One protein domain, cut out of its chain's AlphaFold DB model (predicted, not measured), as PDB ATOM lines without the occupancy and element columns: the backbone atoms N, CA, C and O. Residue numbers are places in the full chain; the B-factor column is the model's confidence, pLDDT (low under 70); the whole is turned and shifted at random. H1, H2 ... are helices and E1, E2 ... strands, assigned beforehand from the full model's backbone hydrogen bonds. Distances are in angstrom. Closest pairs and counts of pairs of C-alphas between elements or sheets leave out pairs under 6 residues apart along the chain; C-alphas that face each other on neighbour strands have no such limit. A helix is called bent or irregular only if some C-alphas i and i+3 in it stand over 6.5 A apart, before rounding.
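This is residues 54 to 244 of the 414 residues of an uncharacterized protein of Calocera viscosa (strain TUFC12733) (UniProt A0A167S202). The chain is wound in stacked turns: E4, E5, E6, E8 and E10 lie side by side as one wall, while H2, H3, the unnamed stretch 151 to 167 and H4 bring the chain back from strand to strand on the other side. From E6 and E8 the turns bend on into a smaller second sheet, E7 E9 E11 E12, with H4 over one face and H5 packed on H4; E2 and E3 widen the wall beyond E1, next to E4. The printed part has 191 residues with five named helices and twelve named strands, along the chain E1 E2 E3 H1 E4 H2 E5 H3 E6 E7 E8 E9 H4 E10 E11 E12 H5. The large sheet runs E3 E2 E1 E4 E5 E6 E8 E10, mixed like the small one, and the class is mixed, helices and strands. The whole is compact, with a radius of gyration of the C-alphas of 16.7 A and spans of 48 by 44 by 28 A.

Begin with the large, twisted sheet at E4, residues 91 to 95, E5, 117 to 121, E6, 141 to 145, E8, 168 to 172, and the edge strand E10, 208 to 211, each parallel to the next. Look for N 94 and O 119 at 2.8 A, N 143 and O 118 at 2.8 A, N 144 and O 170 at 2.8 A, and N 171 and O 210 at 2.8 A. E1, residues 55 to 58, is parallel to E4, with N 56 and O 93 at 2.8 A. With E2, 64 to 68, and the edge strand E3, 71 to 74, it forms a meander, each strand the antiparallel neighbour of the one before; N 65 and O 57, and N 66 and O 73, are each 2.8 A apart. H1, residues 76 to 81, only grazes this sheet. H2, residues 99 to 111, touches H1 with residues 107 to 111 alone, the closest C-alphas being Leu 80 and Gly 107, 4.6 A, at a steep tilt of 55 degrees. H2 also touches H3, residues 127 to 134, at a shallow tilt of 18 degrees, the same way; the closest C-alphas are Ala 102 and Glu 128, 5.7 A. E4, H2, E5 and E5, H3, E6 are strand-helix-strand units, two parallel neighbour strands joined through a helix, with right-handed crossovers; E3, H1, E4 is a split one, E2 and E1 between its strands, also right-handed. Now follow E6, which runs on at 72 degrees into E7, residues 148 to 150, and E8, which runs on at 52 degrees into E9, 175 to 179. E7 is parallel to E9, with N 149 and O 175 at 2.8 A, and E9 to E11, residues 215 to 219, with N 217 and O 176 at 2.7 A. E11 and E12, residues 225 to 229, are a hairpin, with N 228 and O 216 at 2.7 A. H4, residues 183 to 201, is on this sheet, forming two layers, a helix on one face of a sheet: its height over the sheet is 8.6 A, and it runs slantwise to the strands, at 45 degrees to E11 on the local plane. Its closest C-alphas to E9 are Ala 186 and Ala 178, 5.9 A. H4 touches H3 with residues 197 to 201 alone, closest at the C-alphas of Leu 201 and Thr 134, 7.1 A. H5, residues 234 to 237, touches H4, with the C-alphas of Ala 236 and Tyr 195 closest at 4.1 A. Every O i to N i+4 pair is within hydrogen-bond range in H1, H3 and H4; H2 is irregular, C-alphas 100 and 103 being 7.4 A apart, with 4 of 9 such pairs and 5 of 10 O i to N i+3 pairs within range, and H5 is too short for an O i to N i+4 pair.

Find C-alpha 55 at (-21.446, 117.046, 62.542), where E1 begins. H4, the longest helix, starts at C-alpha 183, (-24.368, 83.713, 50.294), and runs 26.6 A to C-alpha 201; H2 spans 19.4 A and E4 13.6 A. H5 ends at C-alpha 237, (-9.016, 89.231, 64.474).

The C-alphas farthest apart are those of Gly 84 and Ser 182, 49.6 A. The printed part has no cut, and its long link is E7 to E8, 17 residues. The mean pLDDT of the printed part is 86.7; look for values under 70 at residues 69, 77, 79 to 83, 97 to 106, 160 and 162 to 163.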
ATOM      1  N   VAL A  54     -19.392 119.851  65.923       81.62
ATOM      2  CA  VAL A  54     -20.480 119.788  64.945       81.62
ATOM      3  C   VAL A  54     -20.286 118.607  64.018       81.62
ATOM      4  O   VAL A  54     -19.164 118.185  63.740       81.62
ATOM      5  N   GLU A  55     -21.408 118.102  63.535       89.06
ATOM      6  CA  GLU A  55     -21.446 117.046  62.542       89.06
ATOM      7  C   GLU A  55     -21.356 117.664  61.145       89.06
ATOM      8  O   GLU A  55     -21.971 118.698  60.845       89.06
ATOM      9  N   PHE A  56     -20.561 117.029  60.295       89.56
ATOM     10  CA  PHE A  56     -20.409 117.393  58.899       89.56
ATOM     11  C   PHE A  56     -21.160 116.399  58.026       89.56
ATOM     12  O   PHE A  56     -21.200 115.209  58.320       89.56
ATOM     13  N   PHE A  57     -21.727 116.890  56.936       89.12
ATOM     14  CA  PHE A  57     -22.498 116.118  55.973       89.12
ATOM     15  C   PHE A  57     -22.026 116.500  54.581       89.12
ATOM     16  O   PHE A  57     -21.604 117.632  54.360       89.12
ATOM     17  N   TRP A  58     -22.117 115.575  53.641       84.25
ATOM     18  CA  TRP A  58     -22.032 115.924  52.230       84.25
ATOM     19  C   TRP A  58     -23.432 116.249  51.731       84.25
ATOM     20  O   TRP A  58     -24.362 115.470  51.958       84.25
ATOM     21  N   ASP A  59     -23.590 117.408  51.106       84.12
ATOM     22  CA  ASP A  59     -24.827 117.726  50.402       84.12
ATOM     23  C   ASP A  59     -24.906 116.997  49.045       84.12
ATOM     24  O   ASP A  59     -24.037 116.203  48.677       84.12
ATOM     25  N   GLU A  60     -25.996 117.231  48.311       82.19
ATOM     26  CA  GLU A  60     -26.237 116.613  47.002       82.19
ATOM     27  C   GLU A  60     -25.211 117.039  45.940       82.19
ATOM     28  O   GLU A  60     -24.980 116.290  44.991       82.19
ATOM     29  N   ASP A  61     -24.575 118.200  46.126       81.44
ATOM     30  CA  ASP A  61     -23.559 118.751  45.229       81.44
ATOM     31  C   ASP A  61     -22.145 118.240  45.568       81.44
ATOM     32  O   ASP A  61     -21.183 118.515  44.845       81.44
ATOM     33  N   GLY A  62     -22.001 117.471  46.653       78.31
ATOM     34  CA  GLY A  62     -20.710 116.993  47.130       78.31
ATOM     35  C   GLY A  62     -19.897 118.079  47.836       78.31
ATOM     36  O   GLY A  62     -18.673 117.966  47.930       78.31
ATOM     37  N   THR A  63     -20.545 119.112  48.368       82.00
ATOM     38  CA  THR A  63     -19.923 120.080  49.269       82.00
ATOM     39  C   THR A  63     -20.049 119.587  50.707       82.00
ATOM     40  O   THR A  63     -21.115 119.186  51.180       82.00
ATOM     41  N   LEU A  64     -18.926 119.600  51.433       85.31
ATOM     42  CA  LEU A  64     -18.933 119.315  52.862       85.31
ATOM     43  C   LEU A  64     -19.605 120.493  53.563       85.31
ATOM     44  O   LEU A  64     -19.108 121.616  53.498       85.31
ATOM     45  N   VAL A  65     -20.703 120.248  54.264       87.00
ATOM     46  CA  VAL A  65     -21.425 121.246  55.047       87.00
ATOM     47  C   VAL A  65     -21.411 120.870  56.518       87.00
ATOM     48  O   VAL A  65     -21.566 119.717  56.902       87.00
ATOM     49  N   GLN A  66     -21.247 121.867  57.371       88.56
ATOM     50  CA  GLN A  66     -21.551 121.756  58.784       88.56
ATOM     51  C   GLN A  66     -23.067 121.801  58.966       88.56
ATOM     52  O   GLN A  66     -23.707 122.760  58.525       88.56
ATOM     53  N   TYR A  67     -23.618 120.857  59.722       78.94
ATOM     54  CA  TYR A  67     -25.008 120.907  60.156       78.94
ATOM     55  C   TYR A  67     -25.091 121.387  61.608       78.94
ATOM     56  O   TYR A  67     -24.682 120.703  62.544       78.94
ATOM     57  N   LYS A  68     -25.617 122.599  61.811       76.62
ATOM     58  CA  LYS A  68     -25.934 123.126  63.144       76.62
ATOM     59  C   LYS A  68     -27.319 123.749  63.098       76.62
ATOM     60  O   LYS A  68     -27.481 124.891  62.667       76.62
ATOM     61  N   THR A  69     -28.330 122.988  63.506       66.44
ATOM     62  CA  THR A  69     -29.746 123.365  63.407       66.44
ATOM     63  C   THR A  69     -29.974 124.812  63.875       66.44
ATOM     64  O   THR A  69     -29.579 125.145  64.995       66.44
ATOM     65  N   PRO A  70     -30.596 125.702  63.071       70.12
ATOM     66  CA  PRO A  70     -31.220 125.485  61.759       70.12
ATOM     67  C   PRO A  70     -30.364 125.903  60.542       70.12
ATOM     68  O   PRO A  70     -30.919 126.103  59.464       70.12
ATOM     69  N   ARG A  71     -29.050 126.136  60.683       73.44
ATOM     70  CA  ARG A  71     -28.201 126.656  59.594       73.44
ATOM     71  C   ARG A  71     -27.161 125.632  59.146       73.44
ATOM     72  O   ARG A  71     -26.426 125.092  59.968       73.44
ATOM     73  N   CYS A  72     -27.059 125.442  57.834       80.25
ATOM     74  CA  CYS A  72     -25.931 124.754  57.216       80.25
ATOM     75  C   CYS A  72     -24.859 125.784  56.850       80.25
ATOM     76  O   CYS A  72     -25.186 126.844  56.308       80.25
ATOM     77  N   LEU A  73     -23.598 125.501  57.169       81.31
ATOM     78  CA  LEU A  73     -22.464 126.326  56.750       81.31
ATOM     79  C   LEU A  73     -21.573 125.503  55.814       81.31
ATOM     80  O   LEU A  73     -21.235 124.381  56.186       81.31
ATOM     81  N   PRO A  74     -21.173 126.023  54.642       82.56
ATOM     82  CA  PRO A  74     -20.195 125.344  53.803       82.56
ATOM     83  C   PRO A  74     -18.884 125.206  54.579       82.56
ATOM     84  O   PRO A  74     -18.331 126.180  55.095       82.56
ATOM     85  N   ALA A  75     -18.443 123.965  54.727       80.12
ATOM     86  CA  ALA A  75     -17.257 123.568  55.462       80.12
ATOM     87  C   ALA A  75     -16.126 123.128  54.531       80.12
ATOM     88  O   ALA A  75     -14.992 123.051  54.984       80.12
ATOM     89  N   ASP A  76     -16.395 122.874  53.256       74.44
ATOM     90  CA  ASP A  76     -15.405 122.560  52.229       74.44
ATOM     91  C   ASP A  76     -14.292 123.614  52.169       74.44
ATOM     92  O   ASP A  76     -13.134 123.305  52.440       74.44
ATOM     93  N   ASP A  77     -14.615 124.884  51.960       68.81
ATOM     94  CA  ASP A  77     -13.605 125.942  51.935       68.81
ATOM     95  C   ASP A  77     -12.919 126.093  53.295       68.81
ATOM     96  O   ASP A  77     -11.731 126.395  53.377       68.81
ATOM     97  N   PHE A  78     -13.625 125.873  54.401       71.25
ATOM     98  CA  PHE A  78     -13.027 126.011  55.725       71.25
ATOM     99  C   PHE A  78     -12.033 124.881  56.039       71.25
ATOM    100  O   PHE A  78     -10.874 125.151  56.372       71.25
ATOM    101  N   VAL A  79     -12.491 123.635  55.915       68.75
ATOM    102  CA  VAL A  79     -11.763 122.403  56.219       68.75
ATOM    103  C   VAL A  79     -10.688 122.162  55.166       68.75
ATOM    104  O   VAL A  79      -9.535 121.957  55.528       68.75
ATOM    105  N   LEU A  80     -11.012 122.251  53.874       66.50
ATOM    106  CA  LEU A  80     -10.106 121.872  52.784       66.50
ATOM    107  C   LEU A  80      -9.068 122.953  52.451       66.50
ATOM    108  O   LEU A  80      -7.953 122.613  52.058       66.50
ATOM    109  N   SER A  81      -9.392 124.250  52.586       66.50
ATOM    110  CA  SER A  81      -8.508 125.315  52.066       66.50
ATOM    111  C   SER A  81      -7.498 125.873  53.075       66.50
ATOM    112  O   SER A  81      -6.489 126.458  52.677       66.50
ATOM    113  N   THR A  82      -7.720 125.713  54.387       67.19
ATOM    114  CA  THR A  82      -6.859 126.345  55.403       67.19
ATOM    115  C   THR A  82      -6.512 125.423  56.570       67.19
ATOM    116  O   THR A  82      -7.065 125.538  57.661       67.19
ATOM    117  N   ALA A  83      -5.473 124.598  56.388       68.12
ATOM    118  CA  ALA A  83      -4.903 123.729  57.431       68.12
ATOM    119  C   ALA A  83      -4.563 124.459  58.752       68.12
ATOM    120  O   ALA A  83      -4.498 123.840  59.811       68.12
ATOM    121  N   GLY A  84      -4.330 125.778  58.711       74.81
ATOM    122  CA  GLY A  84      -4.130 126.598  59.910       74.81
ATOM    123  C   GLY A  84      -5.400 126.792  60.744       74.81
ATOM    124  O   GLY A  84      -5.325 126.753  61.968       74.81
ATOM    125  N   ASN A  85      -6.557 126.952  60.099       73.12
ATOM    126  CA  ASN A  85      -7.836 127.180  60.774       73.12
ATOM    127  C   ASN A  85      -8.437 125.881  61.317       73.12
ATOM    128  O   ASN A  85      -9.028 125.881  62.391       73.12
ATOM    129  N   ALA A  86      -8.238 124.771  60.609       78.19
ATOM    130  CA  ALA A  86      -8.724 123.457  61.015       78.19
ATOM    131  C   ALA A  86      -7.925 122.834  62.182       78.19
ATOM    132  O   ALA A  86      -8.304 121.791  62.700       78.19
ATOM    133  N   ARG A  87      -6.861 123.493  62.673       83.94
ATOM    134  CA  ARG A  87      -6.067 123.049  63.842       83.94
ATOM    135  C   ARG A  87      -6.876 122.820  65.110       83.94
ATOM    136  O   ARG A  87      -6.442 122.061  65.974       83.94
ATOM    137  N   ILE A  88      -7.988 123.530  65.249       82.69
ATOM    138  CA  ILE A  88      -8.846 123.412  66.423       82.69
ATOM    139  C   ILE A  88      -9.810 122.222  66.332       82.69
ATOM    140  O   ILE A  88     -10.385 121.839  67.345       82.69
ATOM    141  N   LEU A  89      -9.980 121.635  65.142       87.50
ATOM    142  CA  LEU A  89     -10.800 120.448  64.938       87.50
ATOM    143  C   LEU A  89     -10.009 119.236  65.432       87.50
ATOM    144  O   LEU A  89      -9.135 118.719  64.736       87.50
ATOM    145  N   ARG A  90     -10.267 118.836  66.677       89.81
ATOM    146  CA  ARG A  90      -9.677 117.632  67.279       89.81
ATOM    147  C   ARG A  90     -10.546 116.409  67.073       89.81
ATOM    148  O   ARG A  90     -10.003 115.359  66.760       89.81
ATOM    149  N   ASP A  91     -11.857 116.603  67.131       90.88
ATOM    150  CA  ASP A  91     -12.844 115.547  66.986       90.88
ATOM    151  C   ASP A  91     -13.857 115.971  65.922       90.88
ATOM    152  O   ASP A  91     -14.414 117.072  65.986       90.88
ATOM    153  N   VAL A  92     -14.044 115.127  64.910       90.81
ATOM    154  CA  VAL A  92     -14.906 115.414  63.759       90.81
ATOM    155  C   VAL A  92     -15.767 114.200  63.456       90.81
ATOM    156  O   VAL A  92     -15.252 113.092  63.314       90.81
ATOM    157  N   THR A  93     -17.062 114.439  63.280       92.00
ATOM    158  CA  THR A  93     -18.014 113.448  62.774       92.00
ATOM    159  C   THR A  93     -18.408 113.809  61.349       92.00
ATOM    160  O   THR A  93     -18.846 114.932  61.107       92.00
ATOM    161  N   ILE A  94     -18.275 112.876  60.409       90.81
ATOM    162  CA  ILE A  94     -18.673 113.046  59.008       90.81
ATOM    163  C   ILE A  94     -19.745 112.014  58.671       90.81
ATOM    164  O   ILE A  94     -19.540 110.817  58.861       90.81
ATOM    165  N   HIS A  95     -20.868 112.476  58.140       90.12
ATOM    166  CA  HIS A  95     -21.998 111.668  57.708       90.12
ATOM    167  C   HIS A  95     -22.061 111.562  56.184       90.12
ATOM    168  O   HIS A  95     -21.781 112.527  55.466       90.12
ATOM    169  N   GLY A  96     -22.510 110.405  55.692       82.44
ATOM    170  CA  GLY A  96     -22.991 110.267  54.316       82.44
ATOM    171  C   GLY A  96     -21.912 110.379  53.237       82.44
ATOM    172  O   GLY A  96     -22.208 110.827  52.131       82.44
ATOM    173  N   TYR A  97     -20.662 110.002  53.523       69.56
ATOM    174  CA  TYR A  97     -19.590 110.060  52.527       69.56
ATOM    175  C   TYR A  97     -19.879 109.096  51.359       69.56
ATOM    176  O   TYR A  97     -20.039 107.885  51.558       69.56
ATOM    177  N   ARG A  98     -19.952 109.638  50.134       68.06
ATOM    178  CA  ARG A  98     -20.207 108.894  48.886       68.06
ATOM    179  C   ARG A  98     -18.931 108.672  48.071       68.06
ATOM    180  O   ARG A  98     -18.012 109.479  48.093       68.06
ATOM    181  N   GLN A  99     -18.918 107.593  47.289       59.69
ATOM    182  CA  GLN A  99     -17.797 107.129  46.456       59.69
ATOM    183  C   GLN A  99     -17.309 108.168  45.421       59.69
ATOM    184  O   GLN A  99     -16.127 108.224  45.099       59.69
ATOM    185  N   GLU A 100     -18.192 109.058  44.963       56.84
ATOM    186  CA  GLU A 100     -17.894 110.131  43.998       56.84
ATOM    187  C   GLU A 100     -16.966 111.229  44.568       56.84
ATOM    188  O   GLU A 100     -16.378 112.011  43.819       56.84
ATOM    189  N   LEU A 101     -16.767 111.256  45.893       54.72
ATOM    190  CA  LEU A 101     -15.992 112.274  46.612       54.72
ATOM    191  C   LEU A 101     -14.512 111.937  46.805       54.72
ATOM    192  O   LEU A 101     -13.791 112.729  47.418       54.72
ATOM    193  N   ALA A 102     -14.025 110.836  46.226       54.16
ATOM    194  CA  ALA A 102     -12.604 110.481  46.171       54.16
ATOM    195  C   ALA A 102     -11.691 111.659  45.765       54.16
ATOM    196  O   ALA A 102     -10.583 111.805  46.288       54.16
ATOM    197  N   ASN A 103     -12.183 112.558  44.906       57.81
ATOM    198  CA  ASN A 103     -11.466 113.748  44.439       57.81
ATOM    199  C   ASN A 103     -11.183 114.786  45.549       57.81
ATOM    200  O   ASN A 103     -10.248 115.576  45.427       57.81
ATOM    201  N   SER A 104     -11.947 114.775  46.645       62.72
ATOM    202  CA  SER A 104     -11.789 115.692  47.789       62.72
ATOM    203  C   SER A 104     -10.827 115.177  48.873       62.72
ATOM    204  O   SER A 104     -10.427 115.932  49.764       62.72
ATOM    205  N   SER A 105     -10.400 113.909  48.789       65.44
ATOM    206  CA  SER A 105      -9.590 113.218  49.811       65.44
ATOM    207  C   SER A 105      -8.250 113.904  50.122       65.44
ATOM    208  O   SER A 105      -7.815 113.946  51.278       65.44
ATOM    209  N   VAL A 106      -7.609 114.505  49.115       69.69
ATOM    210  CA  VAL A 106      -6.340 115.233  49.288       69.69
ATOM    211  C   VAL A 106      -6.552 116.533  50.069       69.69
ATOM    212  O   VAL A 106      -5.776 116.842  50.968       69.69
ATOM    213  N   GLY A 107      -7.625 117.275  49.784       72.75
ATOM    214  CA  GLY A 107      -7.964 118.484  50.541       72.75
ATOM    215  C   GLY A 107      -8.328 118.164  51.991       72.75
ATOM    216  O   GLY A 107      -7.872 118.840  52.913       72.75
ATOM    217  N   LEU A 108      -9.089 117.083  52.200       76.06
ATOM    218  CA  LEU A 108      -9.513 116.638  53.531       76.06
ATOM    219  C   LEU A 108      -8.327 116.234  54.398       76.06
ATOM    220  O   LEU A 108      -8.242 116.675  55.538       76.06
ATOM    221  N   SER A 109      -7.392 115.445  53.869       78.94
ATOM    222  CA  SER A 109      -6.217 115.013  54.641       78.94
ATOM    223  C   SER A 109      -5.317 116.185  55.052       78.94
ATOM    224  O   SER A 109      -4.786 116.201  56.164       78.94
ATOM    225  N   VAL A 110      -5.202 117.218  54.209       80.31
ATOM    226  CA  VAL A 110      -4.483 118.460  54.543       80.31
ATOM    227  C   VAL A 110      -5.223 119.265  55.615       80.31
ATOM    228  O   VAL A 110      -4.601 119.745  56.568       80.31
ATOM    229  N   GLY A 111      -6.542 119.398  55.478       80.38
ATOM    230  CA  GLY A 111      -7.405 120.090  56.431       80.38
ATOM    231  C   GLY A 111      -7.426 119.447  57.811       80.38
ATOM    232  O   GLY A 111      -7.259 120.113  58.830       80.38
ATOM    233  N   LEU A 112      -7.555 118.125  57.843       85.44
ATOM    234  CA  LEU A 112      -7.726 117.320  59.050       85.44
ATOM    235  C   LEU A 112      -6.396 116.823  59.630       85.44
ATOM    236  O   LEU A 112      -6.382 115.948  60.491       85.44
ATOM    237  N   LYS A 113      -5.261 117.404  59.221       86.94
ATOM    238  CA  LYS A 113      -3.931 116.978  59.682       86.94
ATOM    239  C   LYS A 113      -3.788 116.962  61.211       86.94
ATOM    240  O   LYS A 113      -2.974 116.211  61.733       86.94
ATOM    241  N   TRP A 114      -4.534 117.795  61.935       88.62
ATOM    242  CA  TRP A 114      -4.448 117.936  63.397       88.62
ATOM    243  C   TRP A 114      -5.526 117.169  64.168       88.62
ATOM    244  O   TRP A 114      -5.594 117.300  65.397       88.62
ATOM    245  N   LEU A 115      -6.345 116.399  63.453       91.69
ATOM    246  CA  LEU A 115      -7.432 115.616  64.011       91.69
ATOM    247  C   LEU A 115      -6.890 114.499  64.910       91.69
ATOM    248  O   LEU A 115      -5.860 113.900  64.604       91.69
ATOM    249  N   GLN A 116      -7.578 114.249  66.018       94.19
ATOM    250  CA  GLN A 116      -7.277 113.211  67.003       94.19
ATOM    251  C   GLN A 116      -8.336 112.108  66.970       94.19
ATOM    252  O   GLN A 116      -7.968 110.932  66.971       94.19
ATOM    253  N   ALA A 117      -9.618 112.467  66.868       94.75
ATOM    254  CA  ALA A 117     -10.707 111.521  66.674       94.75
ATOM    255  C   ALA A 117     -11.487 111.797  65.382       94.75
ATOM    256  O   ALA A 117     -11.868 112.931  65.086       94.75
ATOM    257  N   LEU A 118     -11.757 110.735  64.627       95.06
ATOM    258  CA  LEU A 118     -12.613 110.769  63.448       95.06
ATOM    259  C   LEU A 118     -13.764 109.786  63.624       95.06
ATOM    260  O   LEU A 118     -13.539 108.593  63.803       95.06
ATOM    261  N   THR A 119     -14.991 110.266  63.484       95.12
ATOM    262  CA  THR A 119     -16.174 109.415  63.372       95.12
ATOM    263  C   THR A 119     -16.706 109.497  61.950       95.12
ATOM    264  O   THR A 119     -17.040 110.572  61.458       95.12
ATOM    265  N   LEU A 120     -16.794 108.354  61.278       94.62
ATOM    266  CA  LEU A 120     -17.492 108.205  60.009       94.62
ATOM    267  C   LEU A 120     -18.843 107.553  60.292       94.62
ATOM    268  O   LEU A 120     -18.898 106.434  60.801       94.62
ATOM    269  N   CYS A 121     -19.919 108.262  59.972       93.69
ATOM    270  CA  CYS A 121     -21.294 107.799  60.086       93.69
ATOM    271  C   CYS A 121     -21.879 107.557  58.693       93.69
ATOM    272  O   CYS A 121     -21.684 108.378  57.794       93.69
ATOM    273  N   GLU A 122     -22.616 106.459  58.509       92.62
ATOM    274  CA  GLU A 122     -23.416 106.206  57.291       92.62
ATOM    275  C   GLU A 122     -22.602 106.388  55.996       92.62
ATOM    276  O   GLU A 122     -23.053 106.951  55.000       92.62
ATOM    277  N   THR A 123     -21.335 105.980  56.047       90.94
ATOM    278  CA  THR A 123     -20.315 106.276  55.038       90.94
ATOM    279  C   THR A 123     -19.954 105.017  54.264       90.94
ATOM    280  O   THR A 123     -19.763 103.955  54.859       90.94
ATOM    281  N   TRP A 124     -19.809 105.135  52.942       92.19
ATOM    282  CA  TRP A 124     -19.245 104.066  52.117       92.19
ATOM    283  C   TRP A 124     -17.728 104.014  52.295       92.19
ATOM    284  O   TRP A 124     -17.013 104.932  51.901       92.19
ATOM    285  N   VAL A 125     -17.228 102.939  52.894       93.12
ATOM    286  CA  VAL A 125     -15.802 102.713  53.117       93.12
ATOM    287  C   VAL A 125     -15.212 102.084  51.859       93.12
ATOM    288  O   VAL A 125     -15.355 100.888  51.613       93.12
ATOM    289  N   THR A 126     -14.558 102.920  51.060       91.19
ATOM    290  CA  THR A 126     -13.832 102.529  49.848       91.19
ATOM    291  C   THR A 126     -12.324 102.587  50.075       91.19
ATOM    292  O   THR A 126     -11.848 103.038  51.127       91.19
ATOM    293  N   GLN A 127     -11.547 102.172  49.076       90.00
ATOM    294  CA  GLN A 127     -10.095 102.315  49.103       90.00
ATOM    295  C   GLN A 127      -9.639 103.765  49.320       90.00
ATOM    296  O   GLN A 127      -8.671 104.008  50.046       90.00
ATOM    297  N   GLU A 128     -10.328 104.735  48.732       86.19
ATOM    298  CA  GLU A 128      -9.987 106.153  48.836       86.19
ATOM    299  C   GLU A 128     -10.259 106.692  50.237       86.19
ATOM    300  O   GLU A 128      -9.424 107.413  50.784       86.19
ATOM    301  N   VAL A 129     -11.373 106.282  50.855       88.19
ATOM    302  CA  VAL A 129     -11.664 106.608  52.259       88.19
ATOM    303  C   VAL A 129     -10.576 106.048  53.161       88.19
ATOM    304  O   VAL A 129     -10.043 106.768  54.001       88.19
ATOM    305  N   LEU A 130     -10.192 104.789  52.964       90.06
ATOM    306  CA  LEU A 130      -9.181 104.154  53.803       90.06
ATOM    307  C   LEU A 130      -7.787 104.768  53.601       90.06
ATOM    308  O   LEU A 130      -7.042 104.947  54.564       90.06
ATOM    309  N   THR A 131      -7.457 105.159  52.369       87.12
ATOM    310  CA  THR A 131      -6.224 105.897  52.046       87.12
ATOM    311  C   THR A 131      -6.219 107.274  52.712       87.12
ATOM    312  O   THR A 131      -5.207 107.682  53.279       87.12
ATOM    313  N   MET A 132      -7.351 107.982  52.701       87.62
ATOM    314  CA  MET A 132      -7.496 109.271  53.381       87.62
ATOM    315  C   MET A 132      -7.317 109.119  54.891       87.62
ATOM    316  O   MET A 132      -6.492 109.819  55.473       87.62
ATOM    317  N   VAL A 133      -8.022 108.169  55.512       89.81
ATOM    318  CA  VAL A 133      -7.961 107.927  56.960       89.81
ATOM    319  C   VAL A 133      -6.549 107.544  57.401       89.81
ATOM    320  O   VAL A 133      -6.050 108.075  58.389       89.81
ATOM    321  N   THR A 134      -5.867 106.668  56.660       88.56
ATOM    322  CA  THR A 134      -4.489 106.260  56.991       88.56
ATOM    323  C   THR A 134      -3.444 107.346  56.732       88.56
ATOM    324  O   THR A 134      -2.367 107.298  57.324       88.56
ATOM    325  N   ALA A 135      -3.756 108.359  55.920       87.94
ATOM    326  CA  ALA A 135      -2.913 109.542  55.749       87.94
ATOM    327  C   ALA A 135      -3.031 110.553  56.911       87.94
ATOM    328  O   ALA A 135      -2.220 111.478  56.999       87.94
ATOM    329  N   LEU A 136      -4.009 110.402  57.815       89.56
ATOM    330  CA  LEU A 136      -4.180 111.283  58.974       89.56
ATOM    331  C   LEU A 136      -3.194 110.912  60.094       89.56
ATOM    332  O   LEU A 136      -3.493 110.126  60.989       89.56
ATOM    333  N   GLU A 137      -2.008 111.526  60.064       88.00
ATOM    334  CA  GLU A 137      -0.874 111.212  60.955       88.00
ATOM    335  C   GLU A 137      -1.187 111.303  62.461       88.00
ATOM    336  O   GLU A 137      -0.540 110.626  63.260       88.00
ATOM    337  N   ASN A 138      -2.142 112.146  62.863       91.44
ATOM    338  CA  ASN A 138      -2.433 112.435  64.272       91.44
ATOM    339  C   ASN A 138      -3.698 111.752  64.810       91.44
ATOM    340  O   ASN A 138      -3.964 111.862  66.009       91.44
ATOM    341  N   VAL A 139      -4.457 111.045  63.963       94.06
ATOM    342  CA  VAL A 139      -5.685 110.373  64.400       94.06
ATOM    343  C   VAL A 139      -5.325 109.166  65.259       94.06
ATOM    344  O   VAL A 139      -4.655 108.233  64.813       94.06
ATOM    345  N   SER A 140      -5.785 109.197  66.505       96.12
ATOM    346  CA  SER A 140      -5.622 108.132  67.491       96.12
ATOM    347  C   SER A 140      -6.915 107.356  67.729       96.12
ATOM    348  O   SER A 140      -6.836 106.212  68.176       96.12
ATOM    349  N   SER A 141      -8.078 107.929  67.404       97.00
ATOM    350  CA  SER A 141      -9.385 107.285  67.549       97.00
ATOM    351  C   SER A 141     -10.182 107.343  66.247       97.00
ATOM    352  O   SER A 141     -10.323 108.408  65.644       97.00
ATOM    353  N   LEU A 142     -10.699 106.201  65.802       97.19
ATOM    354  CA  LEU A 142     -11.512 106.085  64.595       97.19
ATOM    355  C   LEU A 142     -12.774 105.302  64.904       97.19
ATOM    356  O   LEU A 142     -12.711 104.162  65.360       97.19
ATOM    357  N   HIS A 143     -13.919 105.894  64.609       97.12
ATOM    358  CA  HIS A 143     -15.222 105.285  64.827       97.12
ATOM    359  C   HIS A 143     -15.923 105.103  63.480       97.12
ATOM    360  O   HIS A 143     -16.095 106.060  62.730       97.12
ATOM    361  N   LEU A 144     -16.313 103.873  63.158       97.06
ATOM    362  CA  LEU A 144     -17.047 103.499  61.950       97.06
ATOM    363  C   LEU A 144     -18.468 103.107  62.353       97.06
ATOM    364  O   LEU A 144     -18.715 101.975  62.774       97.06
ATOM    365  N   HIS A 145     -19.395 104.054  62.260       95.50
ATOM    366  CA  HIS A 145     -20.777 103.906  62.701       95.50
ATOM    367  C   HIS A 145     -21.708 103.776  61.502       95.50
ATOM    368  O   HIS A 145     -21.792 104.672  60.669       95.50
ATOM    369  N   TYR A 146     -22.444 102.670  61.417       94.62
ATOM    370  CA  TYR A 146     -23.387 102.429  60.321       94.62
ATOM    371  C   TYR A 146     -22.736 102.561  58.933       94.62
ATOM    372  O   TYR A 146     -23.374 102.975  57.975       94.62
ATOM    373  N   CYS A 147     -21.438 102.271  58.825       95.31
ATOM    374  CA  CYS A 147     -20.718 102.353  57.560       95.31
ATOM    375  C   CYS A 147     -21.068 101.180  56.634       95.31
ATOM    376  O   CYS A 147     -21.511 100.121  57.084       95.31
ATOM    377  N   HIS A 148     -20.800 101.353  55.342       95.12
ATOM    378  CA  HIS A 148     -21.129 100.397  54.289       95.12
ATOM    379  C   HIS A 148     -19.891 100.028  53.469       95.12
ATOM    380  O   HIS A 148     -19.083 100.892  53.146       95.12
ATOM    381  N   ILE A 149     -19.754  98.764  53.081       95.75
ATOM    382  CA  ILE A 149     -18.734  98.284  52.139       95.75
ATOM    383  C   ILE A 149     -19.467  97.516  51.043       95.75
ATOM    384  O   ILE A 149     -20.157  96.545  51.344       95.75
ATOM    385  N   ASN A 150     -19.359  97.940  49.781       94.88
ATOM    386  CA  ASN A 150     -19.904  97.196  48.638       94.88
ATOM    387  C   ASN A 150     -18.814  96.372  47.944       94.88
ATOM    388  O   ASN A 150     -17.622  96.563  48.175       94.88
ATOM    389  N   MET A 151     -19.224  95.484  47.037       93.31
ATOM    390  CA  MET A 151     -18.301  94.665  46.237       93.31
ATOM    391  C   MET A 151     -17.316  95.457  45.363       93.31
ATOM    392  O   MET A 151     -16.323  94.892  44.913       93.31
ATOM    393  N   GLU A 152     -17.568  96.745  45.129       92.38
ATOM    394  CA  GLU A 152     -16.698  97.627  44.346       92.38
ATOM    395  C   GLU A 152     -15.659  98.353  45.217       92.38
ATOM    396  O   GLU A 152     -14.770  99.006  44.678       92.38
ATOM    397  N   ALA A 153     -15.732  98.225  46.548       90.69
ATOM    398  CA  ALA A 153     -14.835  98.907  47.480       90.69
ATOM    399  C   ALA A 153     -13.370  98.472  47.328       90.69
ATOM    400  O   ALA A 153     -12.468  99.288  47.521       90.69
ATOM    401  N   GLY A 154     -13.145  97.196  46.989       89.94
ATOM    402  CA  GLY A 154     -11.832  96.653  46.645       89.94
ATOM    403  C   GLY A 154     -10.769  96.780  47.742       89.94
ATOM    404  O   GLY A 154      -9.586  96.883  47.414       89.94
ATOM    405  N   LEU A 155     -11.137  96.762  49.030       92.19
ATOM    406  CA  LEU A 155     -10.185  96.943  50.135       92.19
ATOM    407  C   LEU A 155      -9.135  95.826  50.164       92.19
ATOM    408  O   LEU A 155      -7.980  96.064  50.517       92.19
ATOM    409  N   SER A 156      -9.500  94.620  49.723       89.75
ATOM    410  CA  SER A 156      -8.586  93.486  49.503       89.75
ATOM    411  C   SER A 156      -7.442  93.754  48.521       89.75
ATOM    412  O   SER A 156      -6.412  93.080  48.581       89.75
ATOM    413  N   GLN A 157      -7.571  94.753  47.648       86.62
ATOM    414  CA  GLN A 157      -6.553  95.105  46.654       86.62
ATOM    415  C   GLN A 157      -5.557  96.154  47.170       86.62
ATOM    416  O   GLN A 157      -4.535  96.419  46.523       86.62
ATOM    417  N   ILE A 158      -5.822  96.738  48.341       83.00
ATOM    418  CA  ILE A 158      -4.979  97.771  48.933       83.00
ATOM    419  C   ILE A 158      -3.664  97.140  49.387       83.00
ATOM    420  O   ILE A 158      -3.602  96.311  50.295       83.00
ATOM    421  N   ARG A 159      -2.567  97.554  48.748       74.12
ATOM    422  CA  ARG A 159      -1.223  97.187  49.201       74.12
ATOM    423  C   ARG A 159      -0.973  97.822  50.564       74.12
ATOM    424  O   ARG A 159      -1.345  98.974  50.758       74.12
ATOM    425  N   ARG A 160      -0.327  97.063  51.463       66.88
ATOM    426  CA  ARG A 160       0.070  97.461  52.830       66.88
ATOM    427  C   ARG A 160       0.190  98.978  52.981       66.88
ATOM    428  O   ARG A 160       1.116  99.576  52.436       66.88
ATOM    429  N   MET A 161      -0.738  99.567  53.727       70.44
ATOM    430  CA  MET A 161      -0.647 100.969  54.109       70.44
ATOM    431  C   MET A 161       0.279 101.096  55.314       70.44
ATOM    432  O   MET A 161       0.394 100.169  56.119       70.44
ATOM    433  N   ASN A 162       0.995 102.218  55.397       69.56
ATOM    434  CA  ASN A 162       1.796 102.516  56.578       69.56
ATOM    435  C   ASN A 162       0.858 102.489  57.784       69.56
ATOM    436  O   ASN A 162      -0.188 103.135  57.755       69.56
ATOM    437  N   HIS A 163       1.210 101.692  58.794       65.69
ATOM    438  CA  HIS A 163       0.360 101.503  59.960       65.69
ATOM    439  C   HIS A 163      -0.008 102.862  60.559       65.69
ATOM    440  O   HIS A 163       0.867 103.687  60.832       65.69
ATOM    441  N   SER A 164      -1.308 103.078  60.734       73.19
ATOM    442  CA  SER A 164      -1.858 104.261  61.378       73.19
ATOM    443  C   SER A 164      -1.318 104.390  62.811       73.19
ATOM    444  O   SER A 164      -1.001 103.399  63.479       73.19
ATOM    445  N   ASN A 165      -1.276 105.618  63.332       88.56
ATOM    446  CA  ASN A 165      -1.047 105.875  64.761       88.56
ATOM    447  C   ASN A 165      -2.297 105.577  65.613       88.56
ATOM    448  O   ASN A 165      -2.426 106.072  66.736       88.56
ATOM    449  N   LEU A 166      -3.218 104.769  65.079       94.75
ATOM    450  CA  LEU A 166      -4.509 104.493  65.674       94.75
ATOM    451  C   LEU A 166      -4.342 103.670  66.951       94.75
ATOM    452  O   LEU A 166      -3.702 102.617  66.975       94.75
ATOM    453  N   GLN A 167      -4.940 104.165  68.026       96.38
ATOM    454  CA  GLN A 167      -4.954 103.536  69.342       96.38
ATOM    455  C   GLN A 167      -6.323 102.935  69.655       96.38
ATOM    456  O   GLN A 167      -6.389 101.939  70.377       96.38
ATOM    457  N   GLU A 168      -7.388 103.518  69.106       97.06
ATOM    458  CA  GLU A 168      -8.773 103.129  69.333       97.06
ATOM    459  C   GLU A 168      -9.529 102.981  68.010       97.06
ATOM    460  O   GLU A 168      -9.485 103.863  67.153       97.06
ATOM    461  N   LEU A 169     -10.219 101.852  67.855       97.50
ATOM    462  CA  LEU A 169     -11.121 101.588  66.739       97.50
ATOM    463  C   LEU A 169     -12.469 101.141  67.295       97.50
ATOM    464  O   LEU A 169     -12.544 100.137  68.006       97.50
ATOM    465  N   GLU A 170     -13.520 101.864  66.931       97.06
ATOM    466  CA  GLU A 170     -14.902 101.436  67.124       97.06
ATOM    467  C   GLU A 170     -15.493 101.029  65.772       97.06
ATOM    468  O   GLU A 170     -15.510 101.817  64.830       97.06
ATOM    469  N   ILE A 171     -15.982  99.796  65.666       96.31
ATOM    470  CA  ILE A 171     -16.773  99.316  64.532       96.31
ATOM    471  C   ILE A 171     -18.169  99.027  65.057       96.31
ATOM    472  O   ILE A 171     -18.384  98.052  65.780       96.31
ATOM    473  N   PHE A 172     -19.132  99.859  64.676       93.62
ATOM    474  CA  PHE A 172     -20.512  99.723  65.108       93.62
ATOM    475  C   PHE A 172     -21.457  99.651  63.913       93.62
ATOM    476  O   PHE A 172     -21.547 100.581  63.118       93.62
ATOM    477  N   ALA A 173     -22.202  98.546  63.812       92.06
ATOM    478  CA  ALA A 173     -23.192  98.325  62.755       92.06
ATOM    479  C   ALA A 173     -22.633  98.469  61.321       92.06
ATOM    480  O   ALA A 173     -23.330  98.949  60.433       92.06
ATOM    481  N   LEU A 174     -21.388  98.034  61.092       95.56
ATOM    482  CA  LEU A 174     -20.798  97.955  59.753       95.56
ATOM    483  C   LEU A 174     -21.589  96.972  58.878       95.56
ATOM    484  O   LEU A 174     -21.911  95.866  59.321       95.56
ATOM    485  N   GLN A 175     -21.876  97.353  57.637       95.88
ATOM    486  CA  GLN A 175     -22.652  96.552  56.698       95.88
ATOM    487  C   GLN A 175     -21.859  96.255  55.423       95.88
ATOM    488  O   GLN A 175     -21.375  97.156  54.748       95.88
ATOM    489  N   PHE A 176     -21.790  94.983  55.051       96.75
ATOM    490  CA  PHE A 176     -21.294  94.521  53.762       96.75
ATOM    491  C   PHE A 176     -22.467  94.340  52.803       96.75
ATOM    492  O   PHE A 176     -23.434  93.661  53.138       96.75
ATOM    493  N   GLU A 177     -22.401  94.930  51.616       95.88
ATOM    494  CA  GLU A 177     -23.452  94.862  50.601       95.88
ATOM    495  C   GLU A 177     -22.968  94.081  49.380       95.88
ATOM    496  O   GLU A 177     -22.126  94.551  48.610       95.88
ATOM    497  N   ALA A 178     -23.531  92.888  49.194       95.31
ATOM    498  CA  ALA A 178     -23.256  92.026  48.055       95.31
ATOM    499  C   ALA A 178     -24.506  91.869  47.185       95.31
ATOM    500  O   ALA A 178     -25.629  91.754  47.685       95.31
ATOM    501  N   TRP A 179     -24.318  91.836  45.870       94.94
ATOM    502  CA  TRP A 179     -25.407  91.771  44.900       94.94
ATOM    503  C   TRP A 179     -25.124  90.708  43.840       94.94
ATOM    504  O   TRP A 179     -23.997  90.548  43.383       94.94
ATOM    505  N   GLY A 180     -26.157  89.948  43.465       94.19
ATOM    506  CA  GLY A 180     -26.067  88.962  42.380       94.19
ATOM    507  C   GLY A 180     -25.143  87.765  42.644       94.19
ATOM    508  O   GLY A 180     -24.783  87.058  41.705       94.19
ATOM    509  N   VAL A 181     -24.760  87.514  43.900       94.88
ATOM    510  CA  VAL A 181     -23.839  86.435  44.288       94.88
ATOM    511  C   VAL A 181     -24.448  85.512  45.340       94.88
ATOM    512  O   VAL A 181     -25.349  85.886  46.085       94.88
ATOM    513  N   SER A 182     -23.945  84.277  45.411       95.25
ATOM    514  CA  SER A 182     -24.353  83.326  46.454       95.25
ATOM    515  C   SER A 182     -23.931  83.800  47.851       95.25
ATOM    516  O   SER A 182     -22.854  84.381  47.994       95.25
ATOM    517  N   SER A 183     -24.710  83.453  48.883       93.81
ATOM    518  CA  SER A 183     -24.368  83.713  50.294       93.81
ATOM    519  C   SER A 183     -22.941  83.262  50.630       93.81
ATOM    520  O   SER A 183     -22.141  84.053  51.112       93.81
ATOM    521  N   ARG A 184     -22.549  82.033  50.259       94.56
ATOM    522  CA  ARG A 184     -21.193  81.514  50.522       94.56
ATOM    523  C   ARG A 184     -20.085  82.392  49.931       94.56
ATOM    524  O   ARG A 184     -19.054  82.582  50.570       94.56
ATOM    525  N   PHE A 185     -20.282  82.895  48.715       95.56
ATOM    526  CA  PHE A 185     -19.322  83.796  48.079       95.56
ATOM    527  C   PHE A 185     -19.282  85.151  48.793       95.56
ATOM    528  O   PHE A 185     -18.203  85.629  49.122       95.56
ATOM    529  N   ALA A 186     -20.450  85.731  49.074       95.75
ATOM    530  CA  ALA A 186     -20.569  87.015  49.751       95.75
ATOM    531  C   ALA A 186     -19.957  86.998  51.161       95.75
ATOM    532  O   ALA A 186     -19.317  87.960  51.559       95.75
ATOM    533  N   GLN A 187     -20.092  85.886  51.881       93.94
ATOM    534  CA  GLN A 187     -19.473  85.673  53.188       93.94
ATOM    535  C   GLN A 187     -17.950  85.689  53.093       93.94
ATOM    536  O   GLN A 187     -17.300  86.454  53.793       93.94
ATOM    537  N   LYS A 188     -17.388  84.905  52.165       94.75
ATOM    538  CA  LYS A 188     -15.941  84.880  51.932       94.75
ATOM    539  C   LYS A 188     -15.411  86.269  51.561       94.75
ATOM    540  O   LYS A 188     -14.430  86.719  52.139       94.75
ATOM    541  N   TRP A 189     -16.079  86.940  50.625       95.94
ATOM    542  CA  TRP A 189     -15.725  88.292  50.198       95.94
ATOM    543  C   TRP A 189     -15.766  89.289  51.367       95.94
ATOM    544  O   TRP A 189     -14.791  89.993  51.605       95.94
ATOM    545  N   ALA A 190     -16.849  89.312  52.144       96.12
ATOM    546  CA  ALA A 190     -16.983  90.213  53.284       96.12
ATOM    547  C   ALA A 190     -15.922  89.948  54.369       96.12
ATOM    548  O   ALA A 190     -15.403  90.894  54.957       96.12
ATOM    549  N   SER A 191     -15.545  88.686  54.601       93.38
ATOM    550  CA  SER A 191     -14.450  88.330  55.511       93.38
ATOM    551  C   SER A 191     -13.092  88.838  55.012       93.38
ATOM    552  O   SER A 191     -12.314  89.370  55.802       93.38
ATOM    553  N   GLU A 192     -12.814  88.727  53.708       94.94
ATOM    554  CA  GLU A 192     -11.592  89.259  53.082       94.94
ATOM    555  C   GLU A 192     -11.531  90.796  53.158       94.94
ATOM    556  O   GLU A 192     -10.489  91.365  53.485       94.94
ATOM    557  N   GLU A 193     -12.650  91.480  52.922       96.19
ATOM    558  CA  GLU A 193     -12.733  92.941  53.014       96.19
ATOM    559  C   GLU A 193     -12.617  93.440  54.463       96.19
ATOM    560  O   GLU A 193     -11.908  94.415  54.720       96.19
ATOM    561  N   LEU A 194     -13.240  92.752  55.430       95.75
ATOM    562  CA  LEU A 194     -13.083  93.067  56.852       95.75
ATOM    563  C   LEU A 194     -11.635  92.883  57.309       95.75
ATOM    564  O   LEU A 194     -11.103  93.735  58.025       95.75
ATOM    565  N   TYR A 195     -10.995  91.790  56.889       93.81
ATOM    566  CA  TYR A 195      -9.582  91.551  57.161       93.81
ATOM    567  C   TYR A 195      -8.727  92.707  56.652       93.81
ATOM    568  O   TYR A 195      -7.920  93.249  57.403       93.81
ATOM    569  N   SER A 196      -8.929  93.128  55.406       94.25
ATOM    570  CA  SER A 196      -8.155  94.219  54.815       94.25
ATOM    571  C   SER A 196      -8.418  95.565  55.479       94.25
ATOM    572  O   SER A 196      -7.467  96.312  55.717       94.25
ATOM    573  N   LEU A 197      -9.671  95.848  55.849       95.12
ATOM    574  CA  LEU A 197     -10.032  97.021  56.643       95.12
ATOM    575  C   LEU A 197      -9.260  97.042  57.967       95.12
ATOM    576  O   LEU A 197      -8.577  98.017  58.279       95.12
ATOM    577  N   MET A 198      -9.333  95.955  58.735       94.25
ATOM    578  CA  MET A 198      -8.648  95.858  60.021       94.25
ATOM    579  C   MET A 198      -7.125  95.886  59.847       94.25
ATOM    580  O   MET A 198      -6.447  96.579  60.594       94.25
ATOM    581  N   ASN A 199      -6.573  95.223  58.830       92.88
ATOM    582  CA  ASN A 199      -5.130  95.177  58.570       92.88
ATOM    583  C   ASN A 199      -4.556  96.552  58.204       92.88
ATOM    584  O   ASN A 199      -3.403  96.851  58.512       92.88
ATOM    585  N   ALA A 200      -5.353  97.397  57.552       92.69
ATOM    586  CA  ALA A 200      -4.977  98.771  57.253       92.69
ATOM    587  C   ALA A 200      -5.037  99.688  58.484       92.69
ATOM    588  O   ALA A 200      -4.220 100.599  58.615       92.69
ATOM    589  N   LEU A 201      -6.014  99.473  59.368       93.38
ATOM    590  CA  LEU A 201      -6.292 100.362  60.499       93.38
ATOM    591  C   LEU A 201      -5.566  99.973  61.784       93.38
ATOM    592  O   LEU A 201      -5.322 100.838  62.620       93.38
ATOM    593  N   ILE A 202      -5.242  98.697  61.967       92.00
ATOM    594  CA  ILE A 202      -4.651  98.183  63.199       92.00
ATOM    595  C   ILE A 202      -3.128  98.174  63.061       92.00
ATOM    596  O   ILE A 202      -2.537  97.432  62.276       92.00
ATOM    597  N   GLY A 203      -2.488  99.037  63.848       91.19
ATOM    598  CA  GLY A 203      -1.039  99.159  63.945       91.19
ATOM    599  C   GLY A 203      -0.469  98.636  65.270       91.19
ATOM    600  O   GLY A 203      -1.207  98.253  66.175       91.19
ATOM    601  N   PRO A 204       0.862  98.680  65.448       91.50
ATOM    602  CA  PRO A 204       1.530  98.224  66.672       91.50
ATOM    603  C   PRO A 204       1.217  99.075  67.916       91.50
ATOM    604  O   PRO A 204       1.561  98.683  69.028       91.50
ATOM    605  N   LEU A 205       0.609 100.253  67.753       92.56
ATOM    606  CA  LEU A 205       0.207 101.128  68.859       92.56
ATOM    607  C   LEU A 205      -1.234 100.891  69.320       92.56
ATOM    608  O   LEU A 205      -1.662 101.513  70.289       92.56
ATOM    609  N   PHE A 206      -1.962  99.992  68.659       95.00
ATOM    610  CA  PHE A 206      -3.379  99.760  68.889       95.00
ATOM    611  C   PHE A 206      -3.653  99.202  70.294       95.00
ATOM    612  O   PHE A 206      -2.976  98.268  70.742       95.00
ATOM    613  N   ARG A 207      -4.626  99.794  71.002       95.31
ATOM    614  CA  ARG A 207      -4.928  99.516  72.419       95.31
ATOM    615  C   ARG A 207      -6.377  99.140  72.679       95.31
ATOM    616  O   ARG A 207      -6.613  98.328  73.571       95.31
ATOM    617  N   ARG A 208      -7.333  99.741  71.971       95.81
ATOM    618  CA  ARG A 208      -8.760  99.629  72.283       95.81
ATOM    619  C   ARG A 208      -9.547  99.250  71.039       95.81
ATOM    620  O   ARG A 208      -9.481  99.945  70.032       95.81
ATOM    621  N   LEU A 209     -10.301  98.165  71.134       95.31
ATOM    622  CA  LEU A 209     -11.217  97.718  70.095       95.31
ATOM    623  C   LEU A 209     -12.621  97.635  70.677       95.31
ATOM    624  O   LEU A 209     -12.855  96.863  71.606       95.31
ATOM    625  N   ASP A 210     -13.541  98.417  70.127       95.12
ATOM    626  CA  ASP A 210     -14.975  98.293  70.374       95.12
ATOM    627  C   ASP A 210     -15.624  97.751  69.101       95.12
ATOM    628  O   ASP A 210     -15.569  98.375  68.044       95.12
ATOM    629  N   PHE A 211     -16.157  96.537  69.158       92.56
ATOM    630  CA  PHE A 211     -16.538  95.796  67.965       92.56
ATOM    631  C   PHE A 211     -17.949  95.230  68.090       92.56
ATOM    632  O   PHE A 211     -18.243  94.398  68.954       92.56
ATOM    633  N   ALA A 212     -18.820  95.650  67.176       89.50
ATOM    634  CA  ALA A 212     -20.089  95.006  66.885       89.50
ATOM    635  C   ALA A 212     -19.943  94.168  65.601       89.50
ATOM    636  O   ALA A 212     -19.476  94.704  64.592       89.50
ATOM    637  N   PRO A 213     -20.364  92.888  65.599       86.75
ATOM    638  CA  PRO A 213     -20.294  92.040  64.414       86.75
ATOM    639  C   PRO A 213     -20.941  92.698  63.184       86.75
ATOM    640  O   PRO A 213     -22.096  93.135  63.270       86.75
ATOM    641  N   PRO A 214     -20.233  92.759  62.040       92.88
ATOM    642  CA  PRO A 214     -20.788  93.310  60.816       92.88
ATOM    643  C   PRO A 214     -21.967  92.496  60.279       92.88
ATOM    644  O   PRO A 214     -22.056  91.275  60.457       92.88
ATOM    645  N   GLN A 215     -22.863  93.176  59.573       92.62
ATOM    646  CA  GLN A 215     -23.997  92.567  58.884       92.62
ATOM    647  C   GLN A 215     -23.673  92.362  57.406       92.62
ATOM    648  O   GLN A 215     -23.011  93.194  56.796       92.62
ATOM    649  N   LEU A 216     -24.169  91.279  56.815       95.06
ATOM    650  CA  LEU A 216     -24.074  91.016  55.384       95.06
ATOM    651  C   LEU A 216     -25.455  91.186  54.752       95.06
ATOM    652  O   LEU A 216     -26.360  90.393  54.987       95.06
ATOM    653  N   LYS A 217     -25.625  92.212  53.930       95.88
ATOM    654  CA  LYS A 217     -26.834  92.454  53.150       95.88
ATOM    655  C   LYS A 217     -26.662  91.849  51.757       95.88
ATOM    656  O   LYS A 217     -25.839  92.306  50.967       95.88
ATOM    657  N   LEU A 218     -27.465  90.834  51.456       95.25
ATOM    658  CA  LEU A 218     -27.531  90.170  50.158       95.25
ATOM    659  C   LEU A 218     -28.708  90.716  49.357       95.25
ATOM    660  O   LEU A 218     -29.867  90.455  49.688       95.25
ATOM    661  N   SER A 219     -28.429  91.451  48.284       92.69
ATOM    662  CA  SER A 219     -29.470  91.896  47.358       92.69
ATOM    663  C   SER A 219     -29.807  90.769  46.384       92.69
ATOM    664  O   SER A 219     -29.008  90.425  45.511       92.69
ATOM    665  N   MET A 220     -31.005  90.200  46.529       85.81
ATOM    666  CA  MET A 220     -31.520  89.138  45.652       85.81
ATOM    667  C   MET A 220     -32.259  89.721  44.438       85.81
ATOM    668  O   MET A 220     -32.339  89.095  43.385       85.81
ATOM    669  N   SER A 221     -32.811  90.926  44.589       86.12
ATOM    670  CA  SER A 221     -33.429  91.731  43.527       86.12
ATOM    671  C   SER A 221     -33.358  93.219  43.898       86.12
ATOM    672  O   SER A 221     -32.796  93.560  44.938       86.12
ATOM    673  N   SER A 222     -33.944  94.106  43.086       82.69
ATOM    674  CA  SER A 222     -34.040  95.544  43.387       82.69
ATOM    675  C   SER A 222     -34.918  95.869  44.601       82.69
ATOM    676  O   SER A 222     -34.794  96.950  45.168       82.69
ATOM    677  N   THR A 223     -35.800  94.952  45.013       84.88
ATOM    678  CA  THR A 223     -36.762  95.173  46.108       84.88
ATOM    679  C   THR A 223     -36.617  94.189  47.264       84.88
ATOM    680  O   THR A 223     -37.285  94.352  48.281       84.88
ATOM    681  N   ALA A 224     -35.784  93.154  47.125       88.75
ATOM    682  CA  ALA A 224     -35.596  92.134  48.150       88.75
ATOM    683  C   ALA A 224     -34.129  92.053  48.573       88.75
ATOM    684  O   ALA A 224     -33.254  91.737  47.760       88.75
ATOM    685  N   ALA A 225     -33.899  92.274  49.865       90.94
ATOM    686  CA  ALA A 225     -32.621  92.061  50.520       90.94
ATOM    687  C   ALA A 225     -32.782  91.035  51.646       90.94
ATOM    688  O   ALA A 225     -33.745  91.090  52.413       90.94
ATOM    689  N   ALA A 226     -31.837  90.107  51.741       93.12
ATOM    690  CA  ALA A 226     -31.670  89.249  52.903       93.12
ATOM    691  C   ALA A 226     -30.541  89.811  53.768       93.12
ATOM    692  O   ALA A 226     -29.519  90.254  53.249       93.12
ATOM    693  N   TYR A 227     -30.730  89.796  55.083       92.38
ATOM    694  CA  TYR A 227     -29.696  90.175  56.036       92.38
ATOM    695  C   TYR A 227     -29.162  88.912  56.692       92.38
ATOM    696  O   TYR A 227     -29.883  88.199  57.391       92.38
ATOM    697  N   GLU A 228     -27.894  88.643  56.446       91.19
ATOM    698  CA  GLU A 228     -27.121  87.579  57.055       91.19
ATOM    699  C   GLU A 228     -26.087  88.168  58.015       91.19
ATOM    700  O   GLU A 228     -25.820  89.370  58.051       91.19
ATOM    701  N   ARG A 229     -25.493  87.297  58.823       84.38
ATOM    702  CA  ARG A 229     -24.365  87.649  59.684       84.38
ATOM    703  C   ARG A 229     -23.078  87.256  59.009       84.38
ATOM    704  O   ARG A 229     -23.028  86.174  58.426       84.38
ATOM    705  N   LEU A 230     -22.048  88.078  59.157       85.06
ATOM    706  CA  LEU A 230     -20.708  87.665  58.778       85.06
ATOM    707  C   LEU A 230     -20.226  86.588  59.749       85.06
ATOM    708  O   LEU A 230     -20.166  86.851  60.952       85.06
ATOM    709  N   TRP A 231     -19.956  85.377  59.250       77.81
ATOM    710  CA  TRP A 231     -19.696  84.242  60.139       77.81
ATOM    711  C   TRP A 231     -18.243  83.870  60.376       77.81
ATOM    712  O   TRP A 231     -17.949  83.212  61.371       77.81
ATOM    713  N   ASP A 232     -17.352  84.306  59.502       79.62
ATOM    714  CA  ASP A 232     -15.920  84.107  59.653       79.62
ATOM    715  C   ASP A 232     -15.259  85.462  59.923       79.62
ATOM    716  O   ASP A 232     -15.140  86.316  59.041       79.62
ATOM    717  N   LEU A 233     -14.878  85.663  61.184       84.00
ATOM    718  CA  LEU A 233     -14.091  86.801  61.664       84.00
ATOM    719  C   LEU A 233     -12.677  86.360  62.074       84.00
ATOM    720  O   LEU A 233     -11.897  87.190  62.540       84.00
ATOM    721  N   THR A 234     -12.348  85.075  61.903       80.94
ATOM    722  CA  THR A 234     -11.090  84.465  62.345       80.94
ATOM    723  C   THR A 234      -9.917  85.221  61.749       80.94
ATOM    724  O   THR A 234      -9.040  85.723  62.448       80.94
ATOM    725  N   HIS A 235      -9.936  85.397  60.432       84.06
ATOM    726  CA  HIS A 235      -8.876  86.119  59.747       84.06
ATOM    727  C   HIS A 235      -8.764  87.569  60.229       84.06
ATOM    728  O   HIS A 235      -7.665  88.054  60.486       84.06
ATOM    729  N   ALA A 236      -9.889  88.261  60.405       88.81
ATOM    730  CA  ALA A 236      -9.911  89.674  60.767       88.81
ATOM    731  C   ALA A 236      -9.328  89.952  62.162       88.81
ATOM    732  O   ALA A 236      -8.625  90.942  62.358       88.81
ATOM    733  N   PHE A 237      -9.563  89.069  63.129       87.25
ATOM    734  CA  PHE A 237      -9.016  89.231  64.474       87.25
ATOM    735  C   PHE A 237      -7.570  88.715  64.602       87.25
ATOM    736  O   PHE A 237      -6.892  89.065  65.567       87.25
ATOM    737  N   SER A 238      -7.059  87.914  63.653       86.44
ATOM    738  CA  SER A 238      -5.735  87.275  63.783       86.44
ATOM    739  C   SER A 238      -4.580  88.279  63.697       86.44
ATOM    740  O   SER A 238      -3.427  87.946  63.954       86.44
ATOM    741  N   ILE A 239      -4.889  89.504  63.279       90.12
ATOM    742  CA  ILE A 239      -3.971  90.640  63.155       90.12
ATOM    743  C   ILE A 239      -4.040  91.593  64.349       90.12
ATOM    744  O   ILE A 239      -3.281  92.560  64.398       90.12
ATOM    745  N   VAL A 240      -4.944  91.354  65.305       89.94
ATOM    746  CA  VAL A 240      -5.051  92.191  66.500       89.94
ATOM    747  C   VAL A 240      -3.769  92.024  67.324       89.94
ATOM    748  O   VAL A 240      -3.422  90.907  67.712       89.94
ATOM    749  N   PRO A 241      -3.020  93.108  67.582       91.06
ATOM    750  CA  PRO A 241      -1.726  93.009  68.226       91.06
ATOM    751  C   PRO A 241      -1.884  92.692  69.709       91.06
ATOM    752  O   PRO A 241      -2.839  93.098  70.373       91.06
ATOM    753  N   ASN A 242      -0.847  92.083  70.276       89.25
ATOM    754  CA  ASN A 242      -0.741  91.846  71.715       89.25
ATOM    755  C   ASN A 242      -0.677  93.138  72.556       89.25
ATOM    756  O   ASN A 242      -0.595  93.066  73.778       89.25
ATOM    757  N   THR A 243      -0.652  94.320  71.933       91.69
ATOM    758  CA  THR A 243      -0.728  95.621  72.600       91.69
ATOM    759  C   THR A 243      -2.144  96.009  73.001       91.69
ATOM    760  O   THR A 243      -2.270  96.968  73.768       91.69
ATOM    761  N   LEU A 244      -3.162  95.280  72.526       93.00
ATOM    762  CA  LEU A 244      -4.553  95.468  72.909       93.00
ATOM    763  C   LEU A 244      -4.709  95.325  74.427       93.00
ATOM    764  O   LEU A 244      -4.364  94.297  75.005       93.00
TER     765      LEU A 244